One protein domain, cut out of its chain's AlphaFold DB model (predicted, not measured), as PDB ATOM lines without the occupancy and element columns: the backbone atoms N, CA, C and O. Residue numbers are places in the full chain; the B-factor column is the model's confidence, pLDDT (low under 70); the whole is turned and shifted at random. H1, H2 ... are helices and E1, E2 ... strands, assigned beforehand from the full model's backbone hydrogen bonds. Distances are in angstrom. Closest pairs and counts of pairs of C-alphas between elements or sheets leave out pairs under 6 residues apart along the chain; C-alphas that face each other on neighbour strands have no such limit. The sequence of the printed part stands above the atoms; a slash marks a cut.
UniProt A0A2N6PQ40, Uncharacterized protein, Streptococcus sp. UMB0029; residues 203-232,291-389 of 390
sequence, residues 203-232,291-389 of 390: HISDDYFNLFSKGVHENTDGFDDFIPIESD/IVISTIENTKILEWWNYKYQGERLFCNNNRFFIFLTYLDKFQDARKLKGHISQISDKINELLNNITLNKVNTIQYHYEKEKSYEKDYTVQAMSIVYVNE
ATOM      1  N   HIS A 203     258.372 112.646 125.030       94.25
ATOM      2  CA  HIS A 203     258.745 111.469 125.808       94.25
ATOM      3  C   HIS A 203     257.683 110.378 125.664       94.25
ATOM      4  O   HIS A 203     256.521 110.682 125.385       94.25
ATOM      5  N   ILE A 204     258.068 109.123 125.898       95.38
ATOM      6  CA  ILE A 204     257.094 108.039 126.069       95.38
ATOM      7  C   ILE A 204     256.374 108.262 127.403       95.38
ATOM      8  O   ILE A 204     257.010 108.380 128.452       95.38
ATOM      9  N   SER A 205     255.049 108.396 127.354       92.44
ATOM     10  CA  SER A 205     254.244 108.745 128.525       92.44
ATOM     11  C   SER A 205     253.981 107.534 129.430       92.44
ATOM     12  O   SER A 205     253.949 106.394 128.972       92.44
ATOM     13  N   ASP A 206     253.703 107.772 130.715       92.12
ATOM     14  CA  ASP A 206     253.242 106.703 131.618       92.12
ATOM     15  C   ASP A 206     251.906 106.087 131.157       92.12
ATOM     16  O   ASP A 206     251.643 104.919 131.433       92.12
ATOM     17  N   ASP A 207     251.067 106.837 130.436       94.25
ATOM     18  CA  ASP A 207     249.796 106.330 129.904       94.25
ATOM     19  C   ASP A 207     250.017 105.306 128.784       94.25
ATOM     20  O   ASP A 207     249.292 104.312 128.715       94.25
ATOM     21  N   TYR A 208     251.063 105.490 127.973       95.88
ATOM     22  CA  TYR A 208     251.518 104.481 127.018       95.88
ATOM     23  C   TYR A 208     251.946 103.200 127.745       95.88
ATOM     24  O   TYR A 208     251.403 102.132 127.476       95.88
ATOM     25  N   PHE A 209     252.838 103.296 128.738       95.12
ATOM     26  CA  PHE A 209     253.276 102.122 129.508       95.12
ATOM     27  C   PHE A 209     252.107 101.413 130.205       95.12
ATOM     28  O   PHE A 209     252.030 100.184 130.196       95.12
ATOM     29  N   ASN A 210     251.152 102.167 130.757       94.75
ATOM     30  CA  ASN A 210     249.954 101.601 131.371       94.75
ATOM     31  C   ASN A 210     249.101 100.819 130.369       94.75
ATOM     32  O   ASN A 210     248.674  99.713 130.698       94.75
ATOM     33  N   LEU A 211     248.866 101.369 129.176       94.75
ATOM     34  CA  LEU A 211     248.097 100.702 128.129       94.75
ATOM     35  C   LEU A 211     248.794  99.415 127.677       94.75
ATOM     36  O   LEU A 211     248.202  98.341 127.693       94.75
ATOM     37  N   PHE A 212     250.085  99.503 127.370       93.81
ATOM     38  CA  PHE A 212     250.861  98.384 126.839       93.81
ATOM     39  C   PHE A 212     251.070  97.271 127.854       93.81
ATOM     40  O   PHE A 212     251.044  96.100 127.495       93.81
ATOM     41  N   SER A 213     251.193  97.615 129.136       93.25
ATOM     42  CA  SER A 213     251.270  96.621 130.209       93.25
ATOM     43  C   SER A 213     249.999  95.772 130.368       93.25
ATOM     44  O   SER A 213     250.054  94.749 131.051       93.25
ATOM     45  N   LYS A 214     248.872  96.187 129.766       93.19
ATOM     46  CA  LYS A 214     247.625  95.407 129.679       93.19
ATOM     47  C   LYS A 214     247.494  94.612 128.375       93.19
ATOM     48  O   LYS A 214     246.671  93.705 128.309       93.19
ATOM     49  N   GLY A 215     248.327  94.916 127.382       91.81
ATOM     50  CA  GLY A 215     248.319  94.296 126.063       91.81
ATOM     51  C   GLY A 215     247.619  95.149 125.005       91.81
ATOM     52  O   GLY A 215     246.563  95.737 125.235       91.81
ATOM     53  N   VAL A 216     248.231  95.201 123.825       93.62
ATOM     54  CA  VAL A 216     247.723  95.849 122.609       93.62
ATOM     55  C   VAL A 216     248.061  94.914 121.448       93.62
ATOM     56  O   VAL A 216     249.156  94.353 121.428       93.62
ATOM     57  N   HIS A 217     247.139  94.729 120.507       92.88
ATOM     58  CA  HIS A 217     247.371  93.932 119.300       92.88
ATOM     59  C   HIS A 217     247.064  94.734 118.037       92.88
ATOM     60  O   HIS A 217     246.329  95.723 118.084       92.88
ATOM     61  N   GLU A 218     247.661  94.315 116.923       94.62
ATOM     62  CA  GLU A 218     247.294  94.817 115.601       94.62
ATOM     63  C   GLU A 218     245.834  94.480 115.311       94.62
ATOM     64  O   GLU A 218     245.354  93.383 115.608       94.62
ATOM     65  N   ASN A 219     245.134  95.444 114.738       94.38
ATOM     66  CA  ASN A 219     243.746  95.302 114.358       94.38
ATOM     67  C   ASN A 219     243.650  94.941 112.875       94.38
ATOM     68  O   ASN A 219     244.150  95.668 112.019       94.38
ATOM     69  N   THR A 220     242.986  93.830 112.571       89.56
ATOM     70  CA  THR A 220     242.778  93.367 111.191       89.56
ATOM     71  C   THR A 220     241.396  93.702 110.643       89.56
ATOM     72  O   THR A 220     241.198  93.635 109.431       89.56
ATOM     73  N   ASP A 221     240.451  94.060 111.517       86.56
ATOM     74  CA  ASP A 221     239.018  94.077 111.197       86.56
ATOM     75  C   ASP A 221     238.390  95.479 111.310       86.56
ATOM     76  O   ASP A 221     237.237  95.677 110.921       86.56
ATOM     77  N   GLY A 222     239.126  96.469 111.827       90.06
ATOM     78  CA  GLY A 222     238.680  97.859 111.958       90.06
ATOM     79  C   GLY A 222     239.659  98.876 111.365       90.06
ATOM     80  O   GLY A 222     240.668  98.512 110.773       90.06
ATOM     81  N   PHE A 223     239.335 100.165 111.519       94.44
ATOM     82  CA  PHE A 223     240.122 101.252 110.926       94.44
ATOM     83  C   PHE A 223     241.363 101.642 111.744       94.44
ATOM     84  O   PHE A 223     242.385 101.993 111.169       94.44
ATOM     85  N   ASP A 224     241.302 101.612 113.080       96.81
ATOM     86  CA  ASP A 224     242.496 101.831 113.909       96.81
ATOM     87  C   ASP A 224     243.535 100.739 113.639       96.81
ATOM     88  O   ASP A 224     243.164  99.575 113.646       96.81
ATOM     89  N   ASP A 225     244.821 101.075 113.499       97.19
ATOM     90  CA  ASP A 225     245.884 100.069 113.305       97.19
ATOM     91  C   ASP A 225     246.040  99.104 114.493       97.19
ATOM     92  O   ASP A 225     246.502  97.973 114.334       97.19
ATOM     93  N   PHE A 226     245.700  99.559 115.701       96.88
ATOM     94  CA  PHE A 226     245.876  98.803 116.936       96.88
ATOM     95  C   PHE A 226     244.663  98.946 117.851       96.88
ATOM     96  O   PHE A 226     244.005  99.986 117.879       96.88
ATOM     97  N   ILE A 227     244.400  97.910 118.647       94.38
ATOM     98  CA  ILE A 227     243.329  97.894 119.647       94.38
ATOM     99  C   ILE A 227     243.901  97.469 121.013       94.38
ATOM    100  O   ILE A 227     244.716  96.546 121.091       94.38
ATOM    101  N   PRO A 228     243.522  98.129 122.122       92.44
ATOM    102  CA  PRO A 228     243.828  97.638 123.463       92.44
ATOM    103  C   PRO A 228     243.108  96.319 123.755       92.44
ATOM    104  O   PRO A 228     241.916  96.193 123.494       92.44
ATOM    105  N   ILE A 229     243.803  95.356 124.354       90.06
ATOM    106  CA  ILE A 229     243.190  94.082 124.736       90.06
ATOM    107  C   ILE A 229     242.293  94.308 125.958       90.06
ATOM    108  O   ILE A 229     242.736  94.845 126.978       90.06
ATOM    109  N   GLU A 230     241.038  93.862 125.884       83.88
ATOM    110  CA  GLU A 230     240.195  93.736 127.074       83.88
ATOM    111  C   GLU A 230     240.762  92.624 127.963       83.88
ATOM    112  O   GLU A 230     240.698  91.439 127.637       83.88
ATOM    113  N   SER A 231     241.383  93.019 129.072       80.56
ATOM    114  CA  SER A 231     242.059  92.109 129.990       80.56
ATOM    115  C   SER A 231     241.810  92.511 131.440       80.56
ATOM    116  O   SER A 231     241.819  93.697 131.780       80.56
ATOM    117  N   ASP A 232     241.661  91.506 132.305       85.94
ATOM    118  CA  ASP A 232     241.662  91.670 133.764       85.94
ATOM    119  C   ASP A 232     243.071  91.979 134.316       85.94
ATOM    120  O   ASP A 232     243.246  92.241 135.514       85.94
ATOM    121  N   ILE A 291     258.825  96.396 127.304       95.25
ATOM    122  CA  ILE A 291     257.943  97.299 126.539       95.25
ATOM    123  C   ILE A 291     258.765  98.310 125.727       95.25
ATOM    124  O   ILE A 291     258.442  98.574 124.570       95.25
ATOM    125  N   VAL A 292     259.824  98.890 126.304       96.19
ATOM    126  CA  VAL A 292     260.702  99.828 125.582       96.19
ATOM    127  C   VAL A 292     261.379  99.135 124.398       96.19
ATOM    128  O   VAL A 292     261.325  99.665 123.292       96.19
ATOM    129  N   ILE A 293     261.959  97.948 124.602       95.88
ATOM    130  CA  ILE A 293     262.631  97.176 123.544       95.88
ATOM    131  C   ILE A 293     261.652  96.838 122.413       95.88
ATOM    132  O   ILE A 293     261.917  97.189 121.264       95.88
ATOM    133  N   SER A 294     260.483  96.271 122.730       94.88
ATOM    134  CA  SER A 294     259.486  95.913 121.712       94.88
ATOM    135  C   SER A 294     258.965  97.135 120.946       94.88
ATOM    136  O   SER A 294     258.651  97.055 119.762       94.88
ATOM    137  N   THR A 295     258.889  98.294 121.608       95.00
ATOM    138  CA  THR A 295     258.485  99.562 120.980       95.00
ATOM    139  C   THR A 295     259.545 100.095 120.012       95.00
ATOM    140  O   THR A 295     259.208 100.744 119.027       95.00
ATOM    141  N   ILE A 296     260.830  99.849 120.274       94.62
ATOM    142  CA  ILE A 296     261.919 100.237 119.364       94.62
ATOM    143  C   ILE A 296     261.925  99.337 118.130       94.62
ATOM    144  O   ILE A 296     262.156  99.819 117.024       94.62
ATOM    145  N   GLU A 297     261.654  98.044 118.313       93.94
ATOM    146  CA  GLU A 297     261.543  97.077 117.216       93.94
ATOM    147  C   GLU A 297     260.353  97.387 116.296       93.94
ATOM    148  O   GLU A 297     260.454  97.204 115.082       93.94
ATOM    149  N   ASN A 298     259.253  97.905 116.852       94.00
ATOM    150  CA  ASN A 298     258.086  98.356 116.099       94.00
ATOM    151  C   ASN A 298     257.590  99.725 116.591       94.00
ATOM    152  O   ASN A 298     256.715  99.818 117.453       94.00
ATOM    153  N   THR A 299     258.104 100.806 116.000       96.31
ATOM    154  CA  THR A 299     257.726 102.177 116.385       96.31
ATOM    155  C   THR A 299     256.309 102.565 115.969       96.31
ATOM    156  O   THR A 299     255.747 103.503 116.542       96.31
ATOM    157  N   LYS A 300     255.698 101.836 115.021       97.38
ATOM    158  CA  LYS A 300     254.369 102.141 114.468       97.38
ATOM    159  C   LYS A 300     253.314 102.248 115.567       97.38
ATOM    160  O   LYS A 300     252.465 103.133 115.533       97.38
ATOM    161  N   ILE A 301     253.389 101.385 116.578       97.00
ATOM    162  CA  ILE A 301     252.422 101.365 117.681       97.00
ATOM    163  C   ILE A 301     252.529 102.604 118.586       97.00
ATOM    164  O   ILE A 301     251.523 103.120 119.075       97.00
ATOM    165  N   LEU A 302     253.739 103.139 118.768       97.75
ATOM    166  CA  LEU A 302     253.970 104.369 119.526       97.75
ATOM    167  C   LEU A 302     253.568 105.609 118.724       97.75
ATOM    168  O   LEU A 302     252.999 106.549 119.285       97.75
ATOM    169  N   GLU A 303     253.813 105.604 117.417       98.19
ATOM    170  CA  GLU A 303     253.330 106.631 116.491       98.19
ATOM    171  C   GLU A 303     251.794 106.669 116.482       98.19
ATOM    172  O   GLU A 303     251.213 107.724 116.752       98.19
ATOM    173  N   TRP A 304     251.138 105.515 116.296       98.06
ATOM    174  CA  TRP A 304     249.683 105.361 116.398       98.06
ATOM    175  C   TRP A 304     249.150 105.893 117.723       98.06
ATOM    176  O   TRP A 304     248.244 106.727 117.724       98.06
ATOM    177  N   TRP A 305     249.747 105.496 118.851       97.56
ATOM    178  CA  TRP A 305     249.304 105.951 120.167       97.56
ATOM    179  C   TRP A 305     249.333 107.482 120.282       97.56
ATOM    180  O   TRP A 305     248.395 108.089 120.805       97.56
ATOM    181  N   ASN A 306     250.373 108.133 119.749       97.38
ATOM    182  CA  ASN A 306     250.499 109.592 119.788       97.38
ATOM    183  C   ASN A 306     249.474 110.315 118.903       97.38
ATOM    184  O   ASN A 306     249.126 111.456 119.212       97.38
ATOM    185  N   TYR A 307     248.975 109.685 117.838       97.19
ATOM    186  CA  TYR A 307     247.871 110.224 117.042       97.19
ATOM    187  C   TYR A 307     246.503 109.922 117.659       97.19
ATOM    188  O   TYR A 307     245.717 110.848 117.869       97.19
ATOM    189  N   LYS A 308     246.233 108.661 118.017       96.00
ATOM    190  CA  LYS A 308     244.969 108.209 118.618       96.00
ATOM    191  C   LYS A 308     244.641 108.981 119.892       96.00
ATOM    192  O   LYS A 308     243.520 109.448 120.083       96.00
ATOM    193  N   TYR A 309     245.639 109.157 120.756       95.12
ATOM    194  CA  TYR A 309     245.463 109.763 122.072       95.12
ATOM    195  C   TYR A 309     245.959 111.210 122.160       95.12
ATOM    196  O   TYR A 309     246.102 111.724 123.275       95.12
ATOM    197  N   GLN A 310     246.136 111.916 121.036       93.00
ATOM    198  CA  GLN A 310     246.427 113.355 121.061       93.00
ATOM    199  C   GLN A 310     245.345 114.138 121.829       93.00
ATOM    200  O   GLN A 310     244.213 113.680 121.976       93.00
ATOM    201  N   GLY A 311     245.703 115.278 122.420       91.50
ATOM    202  CA  GLY A 311     244.747 116.123 123.146       91.50
ATOM    203  C   GLY A 311     244.046 117.113 122.217       91.50
ATOM    204  O   GLY A 311     244.685 117.608 121.297       91.50
ATOM    205  N   GLU A 312     242.793 117.467 122.519       90.94
ATOM    206  CA  GLU A 312     241.927 118.380 121.738       90.94
ATOM    207  C   GLU A 312     242.651 119.656 121.285       90.94
ATOM    208  O   GLU A 312     242.789 119.927 120.098       90.94
ATOM    209  N   ARG A 313     243.266 120.384 122.229       86.31
ATOM    210  CA  ARG A 313     244.020 121.622 121.944       86.31
ATOM    211  C   ARG A 313     245.156 121.441 120.928       86.31
ATOM    212  O   ARG A 313     245.564 122.404 120.285       86.31
ATOM    213  N   LEU A 314     245.737 120.247 120.876       85.31
ATOM    214  CA  LEU A 314     246.908 119.919 120.064       85.31
ATOM    215  C   LEU A 314     246.534 119.094 118.829       85.31
ATOM    216  O   LEU A 314     247.439 118.592 118.163       85.31
ATOM    217  N   PHE A 315     245.238 118.931 118.548       92.69
ATOM    218  CA  PHE A 315     244.791 118.156 117.409       92.69
ATOM    219  C   PHE A 315     245.275 118.793 116.100       92.69
ATOM    220  O   PHE A 315     245.021 119.970 115.819       92.69
ATOM    221  N   CYS A 316     245.985 117.991 115.310       92.62
ATOM    222  CA  CYS A 316     246.300 118.266 113.916       92.62
ATOM    223  C   CYS A 316     246.599 116.940 113.210       92.62
ATOM    224  O   CYS A 316     247.374 116.124 113.720       92.62
ATOM    225  N   ASN A 317     245.976 116.727 112.054       96.19
ATOM    226  CA  ASN A 317     246.202 115.589 111.180       96.19
ATOM    227  C   ASN A 317     247.219 115.965 110.091       96.19
ATOM    228  O   ASN A 317     246.873 116.391 108.988       96.19
ATOM    229  N   ASN A 318     248.494 115.839 110.447       96.69
ATOM    230  CA  ASN A 318     249.655 116.111 109.610       96.69
ATOM    231  C   ASN A 318     250.675 114.972 109.729       96.69
ATOM    232  O   ASN A 318     250.677 114.223 110.708       96.69
ATOM    233  N   ASN A 319     251.556 114.843 108.738       97.94
ATOM    234  CA  ASN A 319     252.659 113.889 108.800       97.94
ATOM    235  C   ASN A 319     253.674 114.328 109.860       97.94
ATOM    236  O   ASN A 319     254.058 115.499 109.887       97.94
ATOM    237  N   ARG A 320     254.142 113.406 110.707       98.00
ATOM    238  CA  ARG A 320     255.076 113.734 111.797       98.00
ATOM    239  C   ARG A 320     256.357 112.919 111.737       98.00
ATOM    240  O   ARG A 320     256.333 111.699 111.579       98.00
ATOM    241  N   PHE A 321     257.473 113.610 111.926       98.38
ATOM    242  CA  PHE A 321     258.732 113.008 112.331       98.38
ATOM    243  C   PHE A 321     258.784 113.052 113.857       98.38
ATOM    244  O   PHE A 321     258.932 114.126 114.446       98.38
ATOM    245  N   PHE A 322     258.659 111.904 114.518       98.50
ATOM    246  CA  PHE A 322     258.746 111.851 115.973       98.50
ATOM    247  C   PHE A 322     260.173 111.616 116.462       98.50
ATOM    248  O   PHE A 322     260.919 110.791 115.939       98.50
ATOM    249  N   ILE A 323     260.521 112.291 117.550       98.50
ATOM    250  CA  ILE A 323     261.683 111.955 118.369       98.50
ATOM    251  C   ILE A 323     261.155 111.569 119.739       98.50
ATOM    252  O   ILE A 323     260.725 112.434 120.511       98.50
ATOM    253  N   PHE A 324     261.170 110.270 120.026       98.25
ATOM    254  CA  PHE A 324     260.719 109.724 121.296       98.25
ATOM    255  C   PHE A 324     261.871 109.631 122.291       98.25
ATOM    256  O   PHE A 324     262.911 109.050 122.002       98.25
ATOM    257  N   LEU A 325     261.676 110.198 123.477       97.38
ATOM    258  CA  LEU A 325     262.647 110.209 124.568       97.38
ATOM    259  C   LEU A 325     262.211 109.220 125.652       97.38
ATOM    260  O   LEU A 325     261.091 109.316 126.162       97.38
ATOM    261  N   THR A 326     263.090 108.303 126.050       96.19
ATOM    262  CA  THR A 326     262.810 107.385 127.163       96.19
ATOM    263  C   THR A 326     264.075 106.954 127.899       96.19
ATOM    264  O   THR A 326     265.182 107.007 127.367       96.19
ATOM    265  N   TYR A 327     263.899 106.501 129.136       94.50
ATOM    266  CA  TYR A 327     264.892 105.674 129.819       94.50
ATOM    267  C   TYR A 327     264.627 104.206 129.517       94.50
ATOM    268  O   TYR A 327     263.469 103.827 129.322       94.50
ATOM    269  N   LEU A 328     265.680 103.390 129.506       92.75
ATOM    270  CA  LEU A 328     265.537 101.952 129.285       92.75
ATOM    271  C   LEU A 328     264.837 101.263 130.467       92.75
ATOM    272  O   LEU A 328     263.915 100.479 130.279       92.75
ATOM    273  N   ASP A 329     265.257 101.587 131.689       85.50
ATOM    274  CA  ASP A 329     264.908 100.854 132.911       85.50
ATOM    275  C   ASP A 329     264.563 101.788 134.092       85.50
ATOM    276  O   ASP A 329     264.587 101.404 135.265       85.50
ATOM    277  N   LYS A 330     264.209 103.052 133.806       86.38
ATOM    278  CA  LYS A 330     263.890 104.050 134.840       86.38
ATOM    279  C   LYS A 330     262.464 104.572 134.736       86.38
ATOM    280  O   LYS A 330     261.978 104.980 133.686       86.38
ATOM    281  N   PHE A 331     261.832 104.684 135.901       87.06
ATOM    282  CA  PHE A 331     260.548 105.354 136.104       87.06
ATOM    283  C   PHE A 331     260.767 106.855 136.303       87.06
ATOM    284  O   PHE A 331     260.552 107.398 137.387       87.06
ATOM    285  N   GLN A 332     261.299 107.513 135.274       86.44
ATOM    286  CA  GLN A 332     261.655 108.929 135.306       86.44
ATOM    287  C   GLN A 332     261.097 109.674 134.102       86.44
ATOM    288  O   GLN A 332     260.899 109.119 133.027       86.44
ATOM    289  N   ASP A 333     260.896 110.973 134.296       85.38
ATOM    290  CA  ASP A 333     260.511 111.885 133.235       85.38
ATOM    291  C   ASP A 333     261.675 112.092 132.255       85.38
ATOM    292  O   ASP A 333     262.704 112.685 132.598       85.38
ATOM    293  N   ALA A 334     261.507 111.588 131.036       91.38
ATOM    294  CA  ALA A 334     262.521 111.624 129.992       91.38
ATOM    295  C   ALA A 334     262.583 112.952 129.226       91.38
ATOM    296  O   ALA A 334     263.453 113.115 128.377       91.38
ATOM    297  N   ARG A 335     261.740 113.950 129.534       89.19
ATOM    298  CA  ARG A 335     261.785 115.245 128.831       89.19
ATOM    299  C   ARG A 335     263.133 115.958 128.989       89.19
ATOM    300  O   ARG A 335     263.524 116.725 128.114       89.19
ATOM    301  N   LYS A 336     263.876 115.669 130.065       87.81
ATOM    302  CA  LYS A 336     265.239 116.183 130.253       87.81
ATOM    303  C   LYS A 336     266.235 115.653 129.218       87.81
ATOM    304  O   LYS A 336     267.172 116.364 128.892       87.81
ATOM    305  N   LEU A 337     265.999 114.479 128.629       92.94
ATOM    306  CA  LEU A 337     266.871 113.902 127.597       92.94
ATOM    307  C   LEU A 337     266.895 114.713 126.299       92.94
ATOM    308  O   LEU A 337     267.775 114.512 125.472       92.94
ATOM    309  N   LYS A 338     265.963 115.655 126.122       93.38
ATOM    310  CA  LYS A 338     265.890 116.505 124.934       93.38
ATOM    311  C   LYS A 338     267.172 117.306 124.675       93.38
ATOM    312  O   LYS A 338     267.460 117.626 123.534       93.38
ATOM    313  N   GLY A 339     267.940 117.612 125.718       92.19
ATOM    314  CA  GLY A 339     269.209 118.338 125.629       92.19
ATOM    315  C   GLY A 339     270.392 117.465 125.222       92.19
ATOM    316  O   GLY A 339     271.504 117.969 125.116       92.19
ATOM    317  N   HIS A 340     270.189 116.168 124.977       94.31
ATOM    318  CA  HIS A 340     271.221 115.272 124.451       94.31
ATOM    319  C   HIS A 340     271.323 115.443 122.928       94.31
ATOM    320  O   HIS A 340     271.122 114.501 122.161       94.31
ATOM    321  N   ILE A 341     271.570 116.689 122.501       95.44
ATOM    322  CA  ILE A 341     271.450 117.132 121.108       95.44
ATOM    323  C   ILE A 341     272.329 116.277 120.202       95.44
ATOM    324  O   ILE A 341     271.814 115.721 119.247       95.44
ATOM    325  N   SER A 342     273.609 116.087 120.544       95.12
ATOM    326  CA  SER A 342     274.544 115.303 119.723       95.12
ATOM    327  C   SER A 342     274.042 113.881 119.465       95.12
ATOM    328  O   SER A 342     274.003 113.440 118.325       95.12
ATOM    329  N   GLN A 343     273.601 113.175 120.507       96.62
ATOM    330  CA  GLN A 343     273.163 111.785 120.385       96.62
ATOM    331  C   GLN A 343     271.831 111.663 119.634       96.62
ATOM    332  O   GLN A 343     271.600 110.688 118.917       96.62
ATOM    333  N   ILE A 344     270.941 112.645 119.801       97.75
ATOM    334  CA  ILE A 344     269.709 112.735 119.014       97.75
ATOM    335  C   ILE A 344     270.061 113.001 117.545       97.75
ATOM    336  O   ILE A 344     269.518 112.333 116.666       97.75
ATOM    337  N   SER A 345     270.994 113.917 117.276       97.62
ATOM    338  CA  SER A 345     271.459 114.237 115.929       97.62
ATOM    339  C   SER A 345     272.052 113.021 115.222       97.62
ATOM    340  O   SER A 345     271.732 112.784 114.059       97.62
ATOM    341  N   ASP A 346     272.849 112.212 115.923       97.81
ATOM    342  CA  ASP A 346     273.423 110.979 115.378       97.81
ATOM    343  C   ASP A 346     272.326 110.005 114.921       97.81
ATOM    344  O   ASP A 346     272.372 109.509 113.796       97.81
ATOM    345  N   LYS A 347     271.282 109.804 115.738       97.44
ATOM    346  CA  LYS A 347     270.131 108.955 115.381       97.44
ATOM    347  C   LYS A 347     269.307 109.510 114.219       97.44
ATOM    348  O   LYS A 347     268.839 108.738 113.384       97.44
ATOM    349  N   ILE A 348     269.118 110.830 114.154       98.06
ATOM    350  CA  ILE A 348     268.446 111.481 113.019       98.06
ATOM    351  C   ILE A 348     269.221 111.192 111.732       98.06
ATOM    352  O   ILE A 348     268.630 110.754 110.747       98.06
ATOM    353  N   ASN A 349     270.539 111.400 111.752       97.94
ATOM    354  CA  ASN A 349     271.399 111.154 110.599       97.94
ATOM    355  C   ASN A 349     271.398 109.670 110.204       97.94
ATOM    356  O   ASN A 349     271.306 109.356 109.024       97.94
ATOM    357  N   GLU A 350     271.451 108.746 111.166       96.81
ATOM    358  CA  GLU A 350     271.378 107.302 110.908       96.81
ATOM    359  C   GLU A 350     270.093 106.909 110.158       96.81
ATOM    360  O   GLU A 350     270.158 106.195 109.149       96.81
ATOM    361  N   LEU A 351     268.937 107.413 110.612       96.19
ATOM    362  CA  LEU A 351     267.649 107.175 109.960       96.19
ATOM    363  C   LEU A 351     267.612 107.797 108.559       96.19
ATOM    364  O   LEU A 351     267.236 107.128 107.596       96.19
ATOM    365  N   LEU A 352     268.000 109.069 108.439       96.56
ATOM    366  CA  LEU A 352     267.869 109.825 107.194       96.56
ATOM    367  C   LEU A 352     268.879 109.411 106.117       96.56
ATOM    368  O   LEU A 352     268.551 109.492 104.934       96.56
ATOM    369  N   ASN A 353     270.071 108.934 106.486       95.25
ATOM    370  CA  ASN A 353     271.058 108.402 105.541       95.25
ATOM    371  C   ASN A 353     270.553 107.146 104.818       95.25
ATOM    372  O   ASN A 353     270.920 106.910 103.671       95.25
ATOM    373  N   ASN A 354     269.698 106.360 105.477       90.75
ATOM    374  CA  ASN A 354     269.156 105.100 104.964       90.75
ATOM    375  C   ASN A 354     267.645 105.188 104.688       90.75
ATOM    376  O   ASN A 354     266.946 104.169 104.707       90.75
ATOM    377  N   ILE A 355     267.120 106.402 104.492       93.50
ATOM    378  CA  ILE A 355     265.683 106.614 104.349       93.50
ATOM    379  C   ILE A 355     265.170 106.012 103.039       93.50
ATOM    380  O   ILE A 355     265.676 106.285 101.953       93.50
ATOM    381  N   THR A 356     264.128 105.197 103.155       93.62
ATOM    382  CA  THR A 356     263.331 104.678 102.036       93.62
ATOM    383  C   THR A 356     261.866 104.659 102.466       93.62
ATOM    384  O   THR A 356     261.572 104.869 103.649       93.62
ATOM    385  N   LEU A 357     260.931 104.392 101.550       93.00
ATOM    386  CA  LEU A 357     259.505 104.402 101.893       93.00
ATOM    387  C   LEU A 357     259.128 103.389 102.989       93.00
ATOM    388  O   LEU A 357     258.160 103.622 103.704       93.00
ATOM    389  N   ASN A 358     259.901 102.316 103.196       91.81
ATOM    390  CA  ASN A 358     259.635 101.345 104.267       91.81
ATOM    391  C   ASN A 358     259.880 101.889 105.686       91.81
ATOM    392  O   ASN A 358     259.432 101.279 106.653       91.81
ATOM    393  N   LYS A 359     260.596 103.014 105.821       93.00
ATOM    394  CA  LYS A 359     260.821 103.698 107.101       93.00
ATOM    395  C   LYS A 359     259.700 104.675 107.435       93.00
ATOM    396  O   LYS A 359     259.690 105.223 108.533       93.00
ATOM    397  N   VAL A 360     258.784 104.902 106.495       96.44
ATOM    398  CA  VAL A 360     257.625 105.769 106.666       96.44
ATOM    399  C   VAL A 360     256.397 104.895 106.874       96.44
ATOM    400  O   VAL A 360     255.851 104.312 105.938       96.44
ATOM    401  N   ASN A 361     255.946 104.817 108.117       97.31
ATOM    402  CA  ASN A 361     254.730 104.113 108.471       97.31
ATOM    403  C   ASN A 361     253.510 104.890 107.982       97.31
ATOM    404  O   ASN A 361     253.425 106.109 108.122       97.31
ATOM    405  N   THR A 362     252.530 104.170 107.443       97.31
ATOM    406  CA  THR A 362     251.171 104.699 107.303       97.31
ATOM    407  C   THR A 362     250.412 104.351 108.572       97.31
ATOM    408  O   THR A 362     250.347 103.175 108.924       97.31
ATOM    409  N   ILE A 363     249.871 105.366 109.242       98.25
ATOM    410  CA  ILE A 363     249.112 105.224 110.483       98.25
ATOM    411  C   ILE A 363     247.638 105.481 110.199       98.25
ATOM    412  O   ILE A 363     247.297 106.520 109.630       98.25
ATOM    413  N   GLN A 364     246.777 104.567 110.625       98.12
ATOM    414  CA  GLN A 364     245.324 104.703 110.596       98.12
ATOM    415  C   GLN A 364     244.788 104.774 112.024       98.12
ATOM    416  O   GLN A 364     245.140 103.959 112.881       98.12
ATOM    417  N   TYR A 365     243.979 105.795 112.304       97.81
ATOM    418  CA  TYR A 365     243.403 105.991 113.629       97.81
ATOM    419  C   TYR A 365     242.038 106.678 113.575       97.81
ATOM    420  O   TYR A 365     241.814 107.581 112.767       97.81
ATOM    421  N   HIS A 366     241.144 106.291 114.480       96.75
ATOM    422  CA  HIS A 366     239.884 106.993 114.711       96.75
ATOM    423  C   HIS A 366     240.060 108.021 115.831       96.75
ATOM    424  O   HIS A 366     240.467 107.662 116.940       96.75
ATOM    425  N   TYR A 367     239.756 109.292 115.587       96.25
ATOM    426  CA  TYR A 367     239.810 110.326 116.623       96.25
ATOM    427  C   TYR A 367     238.407 110.668 117.110       96.25
ATOM    428  O   TYR A 367     237.541 110.937 116.293       96.25
ATOM    429  N   GLU A 368     238.204 110.712 118.428       94.62
ATOM    430  CA  GLU A 368     236.869 110.889 119.036       94.62
ATOM    431  C   GLU A 368     236.827 111.906 120.191       94.62
ATOM    432  O   GLU A 368     235.778 112.153 120.778       94.62
ATOM    433  N   LYS A 369     237.961 112.525 120.552       93.31
ATOM    434  CA  LYS A 369     238.010 113.420 121.726       93.31
ATOM    435  C   LYS A 369     237.360 114.781 121.492       93.31
ATOM    436  O   LYS A 369     236.931 115.417 122.445       93.31
ATOM    437  N   GLU A 370     237.283 115.233 120.243       92.31
ATOM    438  CA  GLU A 370     236.613 116.482 119.885       92.31
ATOM    439  C   GLU A 370     235.633 116.237 118.743       92.31
ATOM    440  O   GLU A 370     236.036 115.870 117.643       92.31
ATOM    441  N   LYS A 371     234.346 116.492 118.991       92.56
ATOM    442  CA  LYS A 371     233.255 116.199 118.050       92.56
ATOM    443  C   LYS A 371     233.413 116.870 116.677       92.56
ATOM    444  O   LYS A 371     232.956 116.341 115.672       92.56
ATOM    445  N   SER A 372     234.032 118.051 116.622       91.94
ATOM    446  CA  SER A 372     234.321 118.787 115.377       91.94
ATOM    447  C   SER A 372     235.328 118.062 114.474       91.94
ATOM    448  O   SER A 372     235.327 118.282 113.264       91.94
ATOM    449  N   TYR A 373     236.163 117.205 115.061       93.00
ATOM    450  CA  TYR A 373     237.219 116.449 114.398       93.00
ATOM    451  C   TYR A 373     236.978 114.938 114.474       93.00
ATOM    452  O   TYR A 373     237.882 114.173 114.147       93.00
ATOM    453  N   GLU A 374     235.796 114.496 114.898       95.62
ATOM    454  CA  GLU A 374     235.481 113.081 115.082       95.62
ATOM    455  C   GLU A 374     235.330 112.370 113.732       95.62
ATOM    456  O   GLU A 374     234.330 112.562 113.037       95.62
ATOM    457  N   LYS A 375     236.354 111.603 113.334       96.19
ATOM    458  CA  LYS A 375     236.377 110.767 112.123       96.19
ATOM    459  C   LYS A 375     237.623 109.874 112.084       96.19
ATOM    460  O   LYS A 375     238.502 109.932 112.949       96.19
ATOM    461  N   ASP A 376     237.687 109.087 111.022       97.44
ATOM    462  CA  ASP A 376     238.822 108.267 110.624       97.44
ATOM    463  C   ASP A 376     239.892 109.102 109.907       97.44
ATOM    464  O   ASP A 376     239.598 109.862 108.977       97.44
ATOM    465  N   TYR A 377     241.147 108.940 110.324       97.88
ATOM    466  CA  TYR A 377     242.303 109.639 109.774       97.88
ATOM    467  C   TYR A 377     243.398 108.681 109.320       97.88
ATOM    468  O   TYR A 377     243.658 107.642 109.923       97.88
ATOM    469  N   THR A 378     244.106 109.078 108.268       97.56
ATOM    470  CA  THR A 378     245.334 108.410 107.837       97.56
ATOM    471  C   THR A 378     246.443 109.437 107.737       97.56
ATOM    472  O   THR A 378     246.229 110.503 107.164       97.56
ATOM    473  N   VAL A 379     247.626 109.100 108.239       97.56
ATOM    474  CA  VAL A 379     248.831 109.943 108.205       97.56
ATOM    475  C   VAL A 379     250.049 109.109 107.865       97.56
ATOM    476  O   VAL A 379     250.024 107.882 107.956       97.56
ATOM    477  N   GLN A 380     251.130 109.782 107.490       97.81
ATOM    478  CA  GLN A 380     252.451 109.181 107.435       97.81
ATOM    479  C   GLN A 380     253.277 109.632 108.634       97.81
ATOM    480  O   GLN A 380     253.268 110.803 109.016       97.81
ATOM    481  N   ALA A 381     254.013 108.698 109.214       98.06
ATOM    482  CA  ALA A 381     254.900 108.966 110.324       98.06
ATOM    483  C   ALA A 381     256.220 108.233 110.137       98.06
ATOM    484  O   ALA A 381     256.294 107.171 109.527       98.06
ATOM    485  N   MET A 382     257.271 108.814 110.684       96.94
ATOM    486  CA  MET A 382     258.505 108.098 110.959       96.94
ATOM    487  C   MET A 382     259.041 108.586 112.287       96.94
ATOM    488  O   MET A 382     258.676 109.670 112.759       96.94
ATOM    489  N   SER A 383     259.905 107.799 112.909       97.69
ATOM    490  CA  SER A 383     260.417 108.168 114.211       97.69
ATOM    491  C   SER A 383     261.803 107.625 114.491       97.69
ATOM    492  O   SER A 383     262.264 106.649 113.901       97.69
ATOM    493  N   ILE A 384     262.459 108.277 115.445       97.44
ATOM    494  CA  ILE A 384     263.571 107.701 116.187       97.44
ATOM    495  C   ILE A 384     263.183 107.586 117.659       97.44
ATOM    496  O   ILE A 384     262.447 108.418 118.198       97.44
ATOM    497  N   VAL A 385     263.744 106.585 118.332       97.19
ATOM    498  CA  VAL A 385     263.676 106.463 119.789       97.19
ATOM    499  C   VAL A 385     265.072 106.710 120.357       97.19
ATOM    500  O   VAL A 385     266.014 105.949 120.113       97.19
ATOM    501  N   TYR A 386     265.219 107.798 121.107       97.25
ATOM    502  CA  TYR A 386     266.397 108.058 121.920       97.25
ATOM    503  C   TYR A 386     266.201 107.445 123.307       97.25
ATOM    504  O   TYR A 386     265.412 107.929 124.126       97.25
ATOM    505  N   VAL A 387     266.943 106.367 123.553       95.62
ATOM    506  CA  VAL A 387     266.972 105.662 124.830       95.62
ATOM    507  C   VAL A 387     268.218 106.068 125.592       95.62
ATOM    508  O   VAL A 387     269.327 106.011 125.064       95.62
ATOM    509  N   ASN A 388     268.037 106.460 126.847       92.75
ATOM    510  CA  ASN A 388     269.146 106.638 127.765       92.75
ATOM    511  C   ASN A 388     269.292 105.394 128.652       92.75
ATOM    512  O   ASN A 388     268.370 105.044 129.393       92.75
ATOM    513  N   GLU A 389     270.445 104.737 128.539       84.25
ATOM    514  CA  GLU A 389     270.803 103.520 129.287       84.25
ATOM    515  C   GLU A 389     271.538 103.818 130.607       84.25
ATOM    516  O   GLU A 389     271.784 102.906 131.389       84.25
TER     517      GLU A 389
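Overview. This is residues 203 to 232 and 291 to 389 of the 390 residues of an uncharacterized protein of Streptococcus sp. UMB0029 (UniProt A0A2N6PQ40). A strongly twisted sheet of three strands curls round helix H3, and its long inner strand E5 bends on the way, pairing with E4 along its first part and with E3 along its last. H2 and H3 are over one face of this sheet and H4 and H5 over the other, three layers with helices on both faces, while H1 and the small hairpin of E1 and E2 lie beyond H3. The printed part has 129 residues with five named helices and five named strands, in the order H1 E1 E2 H2 H3 E3 H4 H5 E4 E5; the class is mixed, helices and strands. The large sheet runs E3 E5 E4 and is mixed, and the sheet of E1 and E2 is antiparallel. The whole is compact, with a radius of gyration of the C-alphas of 15.1 A, and spans 41 by 36 by 30 A.

Along the chain. Begin with E5, residues 375 to 388, the longest strand: find C-alpha 375 at (236.377, 110.767, 112.123) and follow it 36.5 A to C-alpha 388 at (269.146, 106.638, 127.765). Beside it look for E3, residues 320 to 327, 22.0 A long, and E4, residues 361 to 367, 18.1 A long. H3 is residues 300 to 308, 11.9 A, and H2 is residues 291 to 297, 10.0 A. H5, residues 341 to 353, is the longest helix at 17.9 A, and H4 before it is residues 334 to 339, 10.4 A. Near the start find C-alpha 206 at (253.242, 106.703, 131.618), where H1, residues 206 to 212, begins and runs 9.9 A. The short strands E1, residues 216 to 218, and E2, residues 226 to 228, measure 7.1 A and 6.9 A.

Arrangement. Look first along E5, which bends by 67 degrees at residue 380. Its residues 375 to 381 pair with E4 in an antiparallel hairpin, where N 363 and O 379 are 2.8 A apart, within hydrogen-bond range. Its residues 381 to 388 pair with E3, parallel, with N 322 and O 382 at 2.8 A. The sheet curls round H3, whose closest C-alphas to E4 are those of Lys 308 and Tyr 365, 5.7 A apart. H2 runs across the strands at a height over the sheet of 9.7 A, at 76 degrees to E5 on the local plane. On the opposite face from H2, H5 lies over E5 at a height of 9.1 A and runs slantwise to it at 56 degrees on the local plane; their closest C-alphas are those of Ile 344 and Tyr 386, 6.4 A. H4, on the same face as H5, lies over E3, and C-alphas 326 and 334 are their closest, at 5.1 A. H1 is not on this sheet; it is close to H3 but not clearly touching, with C-alphas 208 and 305 at 7.3 A. In the hairpin of E1 and E2, N 227 and O 217 are 3.0 A apart, and E2 comes closest to H3 with C-alphas 226 and 301, 7.1 A. In H1, H2, H3 and H5 every O i to N i+4 pair is within hydrogen-bond range; in H4 0 of 2 are, beside 3 of 3 O i to N i+3 pairs.

Size, cuts and confidence. The two C-alphas farthest apart are those of Asp 232 and Asn 353, 44.1 A. Residues 233 to 290 are not printed, and C-alphas 232 and 291 stand 18.7 A apart across the cut. Of the links printed whole, the one from H3 to E3, with 11 residues, is long. The mean pLDDT of the printed part is 94.2, and no printed residue is under 70.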